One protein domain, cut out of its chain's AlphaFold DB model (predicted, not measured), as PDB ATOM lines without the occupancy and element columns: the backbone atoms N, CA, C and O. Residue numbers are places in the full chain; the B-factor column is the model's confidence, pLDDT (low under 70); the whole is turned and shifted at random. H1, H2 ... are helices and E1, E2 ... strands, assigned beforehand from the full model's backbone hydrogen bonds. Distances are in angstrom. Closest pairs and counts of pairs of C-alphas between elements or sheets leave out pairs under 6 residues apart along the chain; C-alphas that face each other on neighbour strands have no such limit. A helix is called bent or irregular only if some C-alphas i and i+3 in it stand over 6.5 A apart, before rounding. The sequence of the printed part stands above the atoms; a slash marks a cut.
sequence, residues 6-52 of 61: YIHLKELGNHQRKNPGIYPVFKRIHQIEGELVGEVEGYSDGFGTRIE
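What this domain is: This is residues 6 to 52 of the 61 residues of an uncharacterized protein of Planococcus halotolerans (UniProt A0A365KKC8). A long hairpin of two bent strands, E2 and E3, makes an arch, with the single helix H1 in its hollow and the short strand E1 beside E3. The 47 printed residues hold E1, H1, E2, E3 in chain order, class mixed; the strongly twisted antiparallel sheet runs E1, E3, E2. The whole is compact, radius of gyration of the C-alphas 10.9 A, spanning 32 by 21 by 14 A.

Where its parts are: E1, residues 6 to 8, begins at C-alpha 6 (60.796, 5.423, 187.971) and is 6.9 A long. H1, residues 9 to 18, is 15.0 A and irregular: C-alphas 10 and 13 are 7.0 A apart. E2, residues 23 to 32, 21.8 A, bends by 82 degrees at residue 27. E3, residues 35 to 44, 23.7 A, bends by 81 degrees at residue 41 and ends at C-alpha 44 (53.868, 16.911, 179.662).

How they stand to each other: E1 and E3 are antiparallel; N 7 and O 38 are 3.0 A apart. In the hairpin E2 and E3, N 30 and O 37 are 2.8 A apart. E1, H1, E2 form a split strand-helix-strand unit, E3 between its two strands, with a right-handed crossover. H1 stands at the sheet's level, height 2.2 A; the closest C-alphas of H1 and E3, Leu 9 and Val 37, are 5.7 A apart. In H1, 4 of 6 O i to N i+4 pairs are within hydrogen-bond range.

The domain as a whole: The C-alphas farthest apart, Glu 33 and Phe 47, are 32.8 A apart. The printed part has no cut, its three links between elements are tight, and no printed residue is under pLDDT 70.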
ATOM      1  N   TYR A   6      61.338   5.297 186.624       91.19
ATOM      2  CA  TYR A   6      60.796   5.423 187.971       91.19
ATOM      3  C   TYR A   6      61.403   6.637 188.668       91.19
ATOM      4  O   TYR A   6      62.624   6.773 188.723       91.19
ATOM      5  N   ILE A   7      60.556   7.493 189.239       92.44
ATOM      6  CA  ILE A   7      60.985   8.700 189.957       92.44
ATOM      7  C   ILE A   7      60.407   8.682 191.370       92.44
ATOM      8  O   ILE A   7      59.202   8.509 191.565       92.44
ATOM      9  N   HIS A   8      61.253   8.900 192.378       94.75
ATOM     10  CA  HIS A   8      60.783   9.135 193.742       94.75
ATOM     11  C   HIS A   8      60.026  10.465 193.814       94.75
ATOM     12  O   HIS A   8      60.547  11.502 193.406       94.75
ATOM     13  N   LEU A   9      58.829  10.476 194.404       94.44
ATOM     14  CA  LEU A   9      57.996  11.687 194.458       94.44
ATOM     15  C   LEU A   9      58.676  12.845 195.213       94.44
ATOM     16  O   LEU A   9      58.449  14.010 194.891       94.44
ATOM     17  N   LYS A  10      59.563  12.544 196.172       94.38
ATOM     18  CA  LYS A  10      60.366  13.559 196.879       94.38
ATOM     19  C   LYS A  10      61.363  14.295 195.974       94.38
ATOM     20  O   LYS A  10      61.728  15.429 196.269       94.38
ATOM     21  N   GLU A  11      61.762  13.685 194.858       92.50
ATOM     22  CA  GLU A  11      62.725  14.247 193.906       92.50
ATOM     23  C   GLU A  11      62.066  15.149 192.854       92.50
ATOM     24  O   GLU A  11      62.766  15.805 192.083       92.50
ATOM     25  N   LEU A  12      60.731  15.260 192.827       90.94
ATOM     26  CA  LEU A  12      60.033  16.056 191.807       90.94
ATOM     27  C   LEU A  12      60.432  17.532 191.826       90.94
ATOM     28  O   LEU A  12      60.560  18.152 190.773       90.94
ATOM     29  N   GLY A  13      60.714  18.088 193.007       89.75
ATOM     30  CA  GLY A  13      61.233  19.452 193.118       89.75
ATOM     31  C   GLY A  13      62.615  19.622 192.478       89.75
ATOM     32  O   GLY A  13      62.883  20.655 191.864       89.75
ATOM     33  N   ASN A  14      63.491  18.617 192.590       89.94
ATOM     34  CA  ASN A  14      64.793  18.605 191.916       89.94
ATOM     35  C   ASN A  14      64.617  18.462 190.403       89.94
ATOM     36  O   ASN A  14      65.230  19.213 189.643       89.94
ATOM     37  N   HIS A  15      63.736  17.556 189.983       85.06
ATOM     38  CA  HIS A  15      63.427  17.333 188.576       85.06
ATOM     39  C   HIS A  15      62.929  18.617 187.901       85.06
ATOM     40  O   HIS A  15      63.428  18.982 186.839       85.06
ATOM     41  N   GLN A  16      62.021  19.355 188.543       86.12
ATOM     42  CA  GLN A  16      61.483  20.603 187.997       86.12
ATOM     43  C   GLN A  16      62.530  21.718 187.902       86.12
ATOM     44  O   GLN A  16      62.463  22.558 187.010       86.12
ATOM     45  N   ARG A  17      63.509  21.747 188.815       89.56
ATOM     46  CA  ARG A  17      64.621  22.705 188.739       89.56
ATOM     47  C   ARG A  17      65.554  22.405 187.570       89.56
ATOM     48  O   ARG A  17      66.026  23.343 186.937       89.56
ATOM     49  N   LYS A  18      65.820  21.122 187.301       87.62
ATOM     50  CA  LYS A  18      66.664  20.676 186.182       87.62
ATOM     51  C   LYS A  18      65.961  20.814 184.831       87.62
ATOM     52  O   LYS A  18      66.585  21.232 183.866       87.62
ATOM     53  N   ASN A  19      64.663  20.517 184.792       86.94
ATOM     54  CA  ASN A  19      63.835  20.531 183.590       86.94
ATOM     55  C   ASN A  19      62.598  21.433 183.783       86.94
ATOM     56  O   ASN A  19      61.481  20.926 183.920       86.94
ATOM     57  N   PRO A  20      62.759  22.772 183.834       87.75
ATOM     58  CA  PRO A  20      61.637  23.677 184.049       87.75
ATOM     59  C   PRO A  20      60.562  23.532 182.972       87.75
ATOM     60  O   PRO A  20      60.844  23.580 181.779       87.75
ATOM     61  N   GLY A  21      59.312  23.395 183.409       87.69
ATOM     62  CA  GLY A  21      58.161  23.285 182.514       87.69
ATOM     63  C   GLY A  21      57.906  21.878 181.978       87.69
ATOM     64  O   GLY A  21      56.948  21.721 181.230       87.69
ATOM     65  N   ILE A  22      58.697  20.877 182.380       90.81
ATOM     66  CA  ILE A  22      58.516  19.471 182.008       90.81
ATOM     67  C   ILE A  22      58.076  18.679 183.239       90.81
ATOM     68  O   ILE A  22      58.815  18.569 184.216       90.81
ATOM     69  N   TYR A  23      56.889  18.086 183.171       91.38
ATOM     70  CA  TYR A  23      56.266  17.359 184.273       91.38
ATOM     71  C   TYR A  23      56.141  15.872 183.932       91.38
ATOM     72  O   TYR A  23      55.642  15.544 182.855       91.38
ATOM     73  N   PRO A  24      56.565  14.956 184.819       91.81
ATOM     74  CA  PRO A  24      56.356  13.533 184.605       91.81
ATOM     75  C   PRO A  24      54.871  13.187 184.731       91.81
ATOM     76  O   PRO A  24      54.187  13.614 185.664       91.81
ATOM     77  N   VAL A  25      54.386  12.368 183.805       92.31
ATOM     78  CA  VAL A  25      53.052  11.774 183.853       92.31
ATOM     79  C   VAL A  25      53.192  10.365 184.407       92.31
ATOM     80  O   VAL A  25      53.892   9.522 183.837       92.31
ATOM     81  N   PHE A  26      52.544  10.113 185.543       93.44
ATOM     82  CA  PHE A  26      52.620   8.826 186.221       93.44
ATOM     83  C   PHE A  26      51.485   7.906 185.801       93.44
ATOM     84  O   PHE A  26      50.312   8.226 185.978       93.44
ATOM     85  N   LYS A  27      51.847   6.705 185.362       94.44
ATOM     86  CA  LYS A  27      50.894   5.618 185.133       94.44
ATOM     87  C   LYS A  27      50.457   4.959 186.435       94.44
ATOM     88  O   LYS A  27      49.318   4.511 186.567       94.44
ATOM     89  N   ARG A  28      51.376   4.859 187.399       96.12
ATOM     90  CA  ARG A  28      51.127   4.258 188.712       96.12
ATOM     91  C   ARG A  28      52.063   4.841 189.761       96.12
ATOM     92  O   ARG A  28      53.205   5.164 189.463       96.12
ATOM     93  N   ILE A  29      51.580   4.931 190.996       96.69
ATOM     94  CA  ILE A  29      52.394   5.255 192.169       96.69
ATOM     95  C   ILE A  29      52.511   3.992 193.024       96.69
ATOM     96  O   ILE A  29      51.514   3.330 193.312       96.69
ATOM     97  N   HIS A  30      53.736   3.659 193.406       95.50
ATOM     98  CA  HIS A  30      54.101   2.532 194.250       95.50
ATOM     99  C   HIS A  30      54.581   3.030 195.609       95.50
ATOM    100  O   HIS A  30      55.172   4.103 195.703       95.50
ATOM    101  N   GLN A  31      54.382   2.217 196.644       96.81
ATOM    102  CA  GLN A  31      55.064   2.383 197.919       96.81
ATOM    103  C   GLN A  31      56.128   1.291 198.043       96.81
ATOM    104  O   GLN A  31      55.796   0.106 198.048       96.81
ATOM    105  N   ILE A  32      57.398   1.686 198.102       92.62
ATOM    106  CA  ILE A  32      58.554   0.786 198.183       92.62
ATOM    107  C   ILE A  32      59.378   1.226 199.384       92.62
ATOM    108  O   ILE A  32      59.788   2.378 199.450       92.62
ATOM    109  N   GLU A  33      59.566   0.332 200.356       93.12
ATOM    110  CA  GLU A  33      60.348   0.615 201.575       93.12
ATOM    111  C   GLU A  33      59.886   1.887 202.323       93.12
ATOM    112  O   GLU A  33      60.671   2.586 202.953       93.12
ATOM    113  N   GLY A  34      58.586   2.195 202.255       94.56
ATOM    114  CA  GLY A  34      57.988   3.388 202.869       94.56
ATOM    115  C   GLY A  34      58.009   4.646 201.992       94.56
ATOM    116  O   GLY A  34      57.303   5.601 202.303       94.56
ATOM    117  N   GLU A  35      58.719   4.630 200.866       96.31
ATOM    118  CA  GLU A  35      58.850   5.756 199.939       96.31
ATOM    119  C   GLU A  35      57.847   5.657 198.782       96.31
ATOM    120  O   GLU A  35      57.569   4.569 198.271       96.31
ATOM    121  N   LEU A  36      57.326   6.802 198.325       97.44
ATOM    122  CA  LEU A  36      56.461   6.863 197.146       97.44
ATOM    123  C   LEU A  36      57.291   7.012 195.867       97.44
ATOM    124  O   LEU A  36      58.062   7.965 195.721       97.44
ATOM    125  N   VAL A  37      57.085   6.095 194.923       96.56
ATOM    126  CA  VAL A  37      57.794   6.029 193.639       96.56
ATOM    127  C   VAL A  37      56.781   5.984 192.498       96.56
ATOM    128  O   VAL A  37      55.895   5.134 192.490       96.56
ATOM    129  N   GLY A  38      56.889   6.895 191.535       95.94
ATOM    130  CA  GLY A  38      56.022   6.952 190.361       95.94
ATOM    131  C   GLY A  38      56.624   6.223 189.159       95.94
ATOM    132  O   GLY A  38      57.768   6.487 188.804       95.94
ATOM    133  N   GLU A  39      55.852   5.336 188.527       94.50
ATOM    134  CA  GLU A  39      56.123   4.764 187.197       94.50
ATOM    135  C   GLU A  39      55.760   5.810 186.137       94.50
ATOM    136  O   GLU A  39      54.583   6.161 185.987       94.50
ATOM    137  N   VAL A  40      56.755   6.318 185.414       92.25
ATOM    138  CA  VAL A  40      56.588   7.374 184.410       92.25
ATOM    139  C   VAL A  40      56.187   6.754 183.069       92.25
ATOM    140  O   VAL A  40      56.872   5.876 182.546       92.25
ATOM    141  N   GLU A  41      55.075   7.214 182.489       90.19
ATOM    142  CA  GLU A  41      54.630   6.808 181.140       90.19
ATOM    143  C   GLU A  41      54.947   7.826 180.042       90.19
ATOM    144  O   GLU A  41      54.812   7.540 178.845       90.19
ATOM    145  N   GLY A  42      55.358   9.021 180.447       91.06
ATOM    146  CA  GLY A  42      55.727  10.109 179.566       91.06
ATOM    147  C   GLY A  42      55.838  11.413 180.334       91.06
ATOM    148  O   GLY A  42      55.834  11.435 181.563       91.06
ATOM    149  N   TYR A  43      55.911  12.500 179.583       91.69
ATOM    150  CA  TYR A  43      56.054  13.837 180.125       91.69
ATOM    151  C   TYR A  43      55.057  14.775 179.466       91.69
ATOM    152  O   TYR A  43      54.618  14.542 178.334       91.69
ATOM    153  N   SER A  44      54.706  15.839 180.174       92.88
ATOM    154  CA  SER A  44      53.868  16.911 179.662       92.88
ATOM    155  C   SER A  44      54.444  18.280 179.989       92.88
ATOM    156  O   SER A  44      55.257  18.428 180.901       92.88
ATOM    157  N   ASP A  45      53.987  19.296 179.268       91.69
ATOM    158  CA  ASP A  45      54.198  20.682 179.663       91.69
ATOM    159  C   ASP A  45      53.253  21.098 180.811       91.69
ATOM    160  O   ASP A  45      52.449  20.303 181.315       91.69
ATOM    161  N   GLY A  46      53.338  22.365 181.231       88.50
ATOM    162  CA  GLY A  46      52.466  22.940 182.265       88.50
ATOM    163  C   GLY A  46      50.992  23.091 181.869       88.50
ATOM    164  O   GLY A  46      50.180  23.461 182.713       88.50
ATOM    165  N   PHE A  47      50.643  22.803 180.614       92.62
ATOM    166  CA  PHE A  47      49.277  22.812 180.089       92.62
ATOM    167  C   PHE A  47      48.725  21.392 179.875       92.62
ATOM    168  O   PHE A  47      47.570  21.240 179.481       92.62
ATOM    169  N   GLY A  48      49.522  20.355 180.157       89.81
ATOM    170  CA  GLY A  48      49.152  18.955 179.951       89.81
ATOM    171  C   GLY A  48      49.387  18.448 178.525       89.81
ATOM    172  O   GLY A  48      48.951  17.347 178.192       89.81
ATOM    173  N   THR A  49      50.083  19.211 177.678       93.00
ATOM    174  CA  THR A  49      50.459  18.772 176.330       93.00
ATOM    175  C   THR A  49      51.581  17.753 176.426       93.00
ATOM    176  O   THR A  49      52.593  18.012 177.074       93.00
ATOM    177  N   ARG A  50      51.428  16.596 175.775       90.31
ATOM    178  CA  ARG A  50      52.449  15.541 175.769       90.31
ATOM    179  C   ARG A  50      53.739  16.042 175.115       90.31
ATOM    180  O   ARG A  50      53.705  16.562 174.004       90.31
ATOM    181  N   ILE A  51      54.862  15.813 175.786       87.94
ATOM    182  CA  ILE A  51      56.204  16.061 175.263       87.94
ATOM    183  C   ILE A  51      56.777  14.726 174.785       87.94
ATOM    184  O   ILE A  51      56.809  13.743 175.532       87.94
ATOM    185  N   GLU A  52      57.219  14.684 173.532       80.31
ATOM    186  CA  GLU A  52      58.026  13.580 173.019       80.31
ATOM    187  C   GLU A  52      59.466  13.789 173.491       80.31
ATOM    188  O   GLU A  52      60.174  14.667 173.009       80.31
TER     189      GLU A  52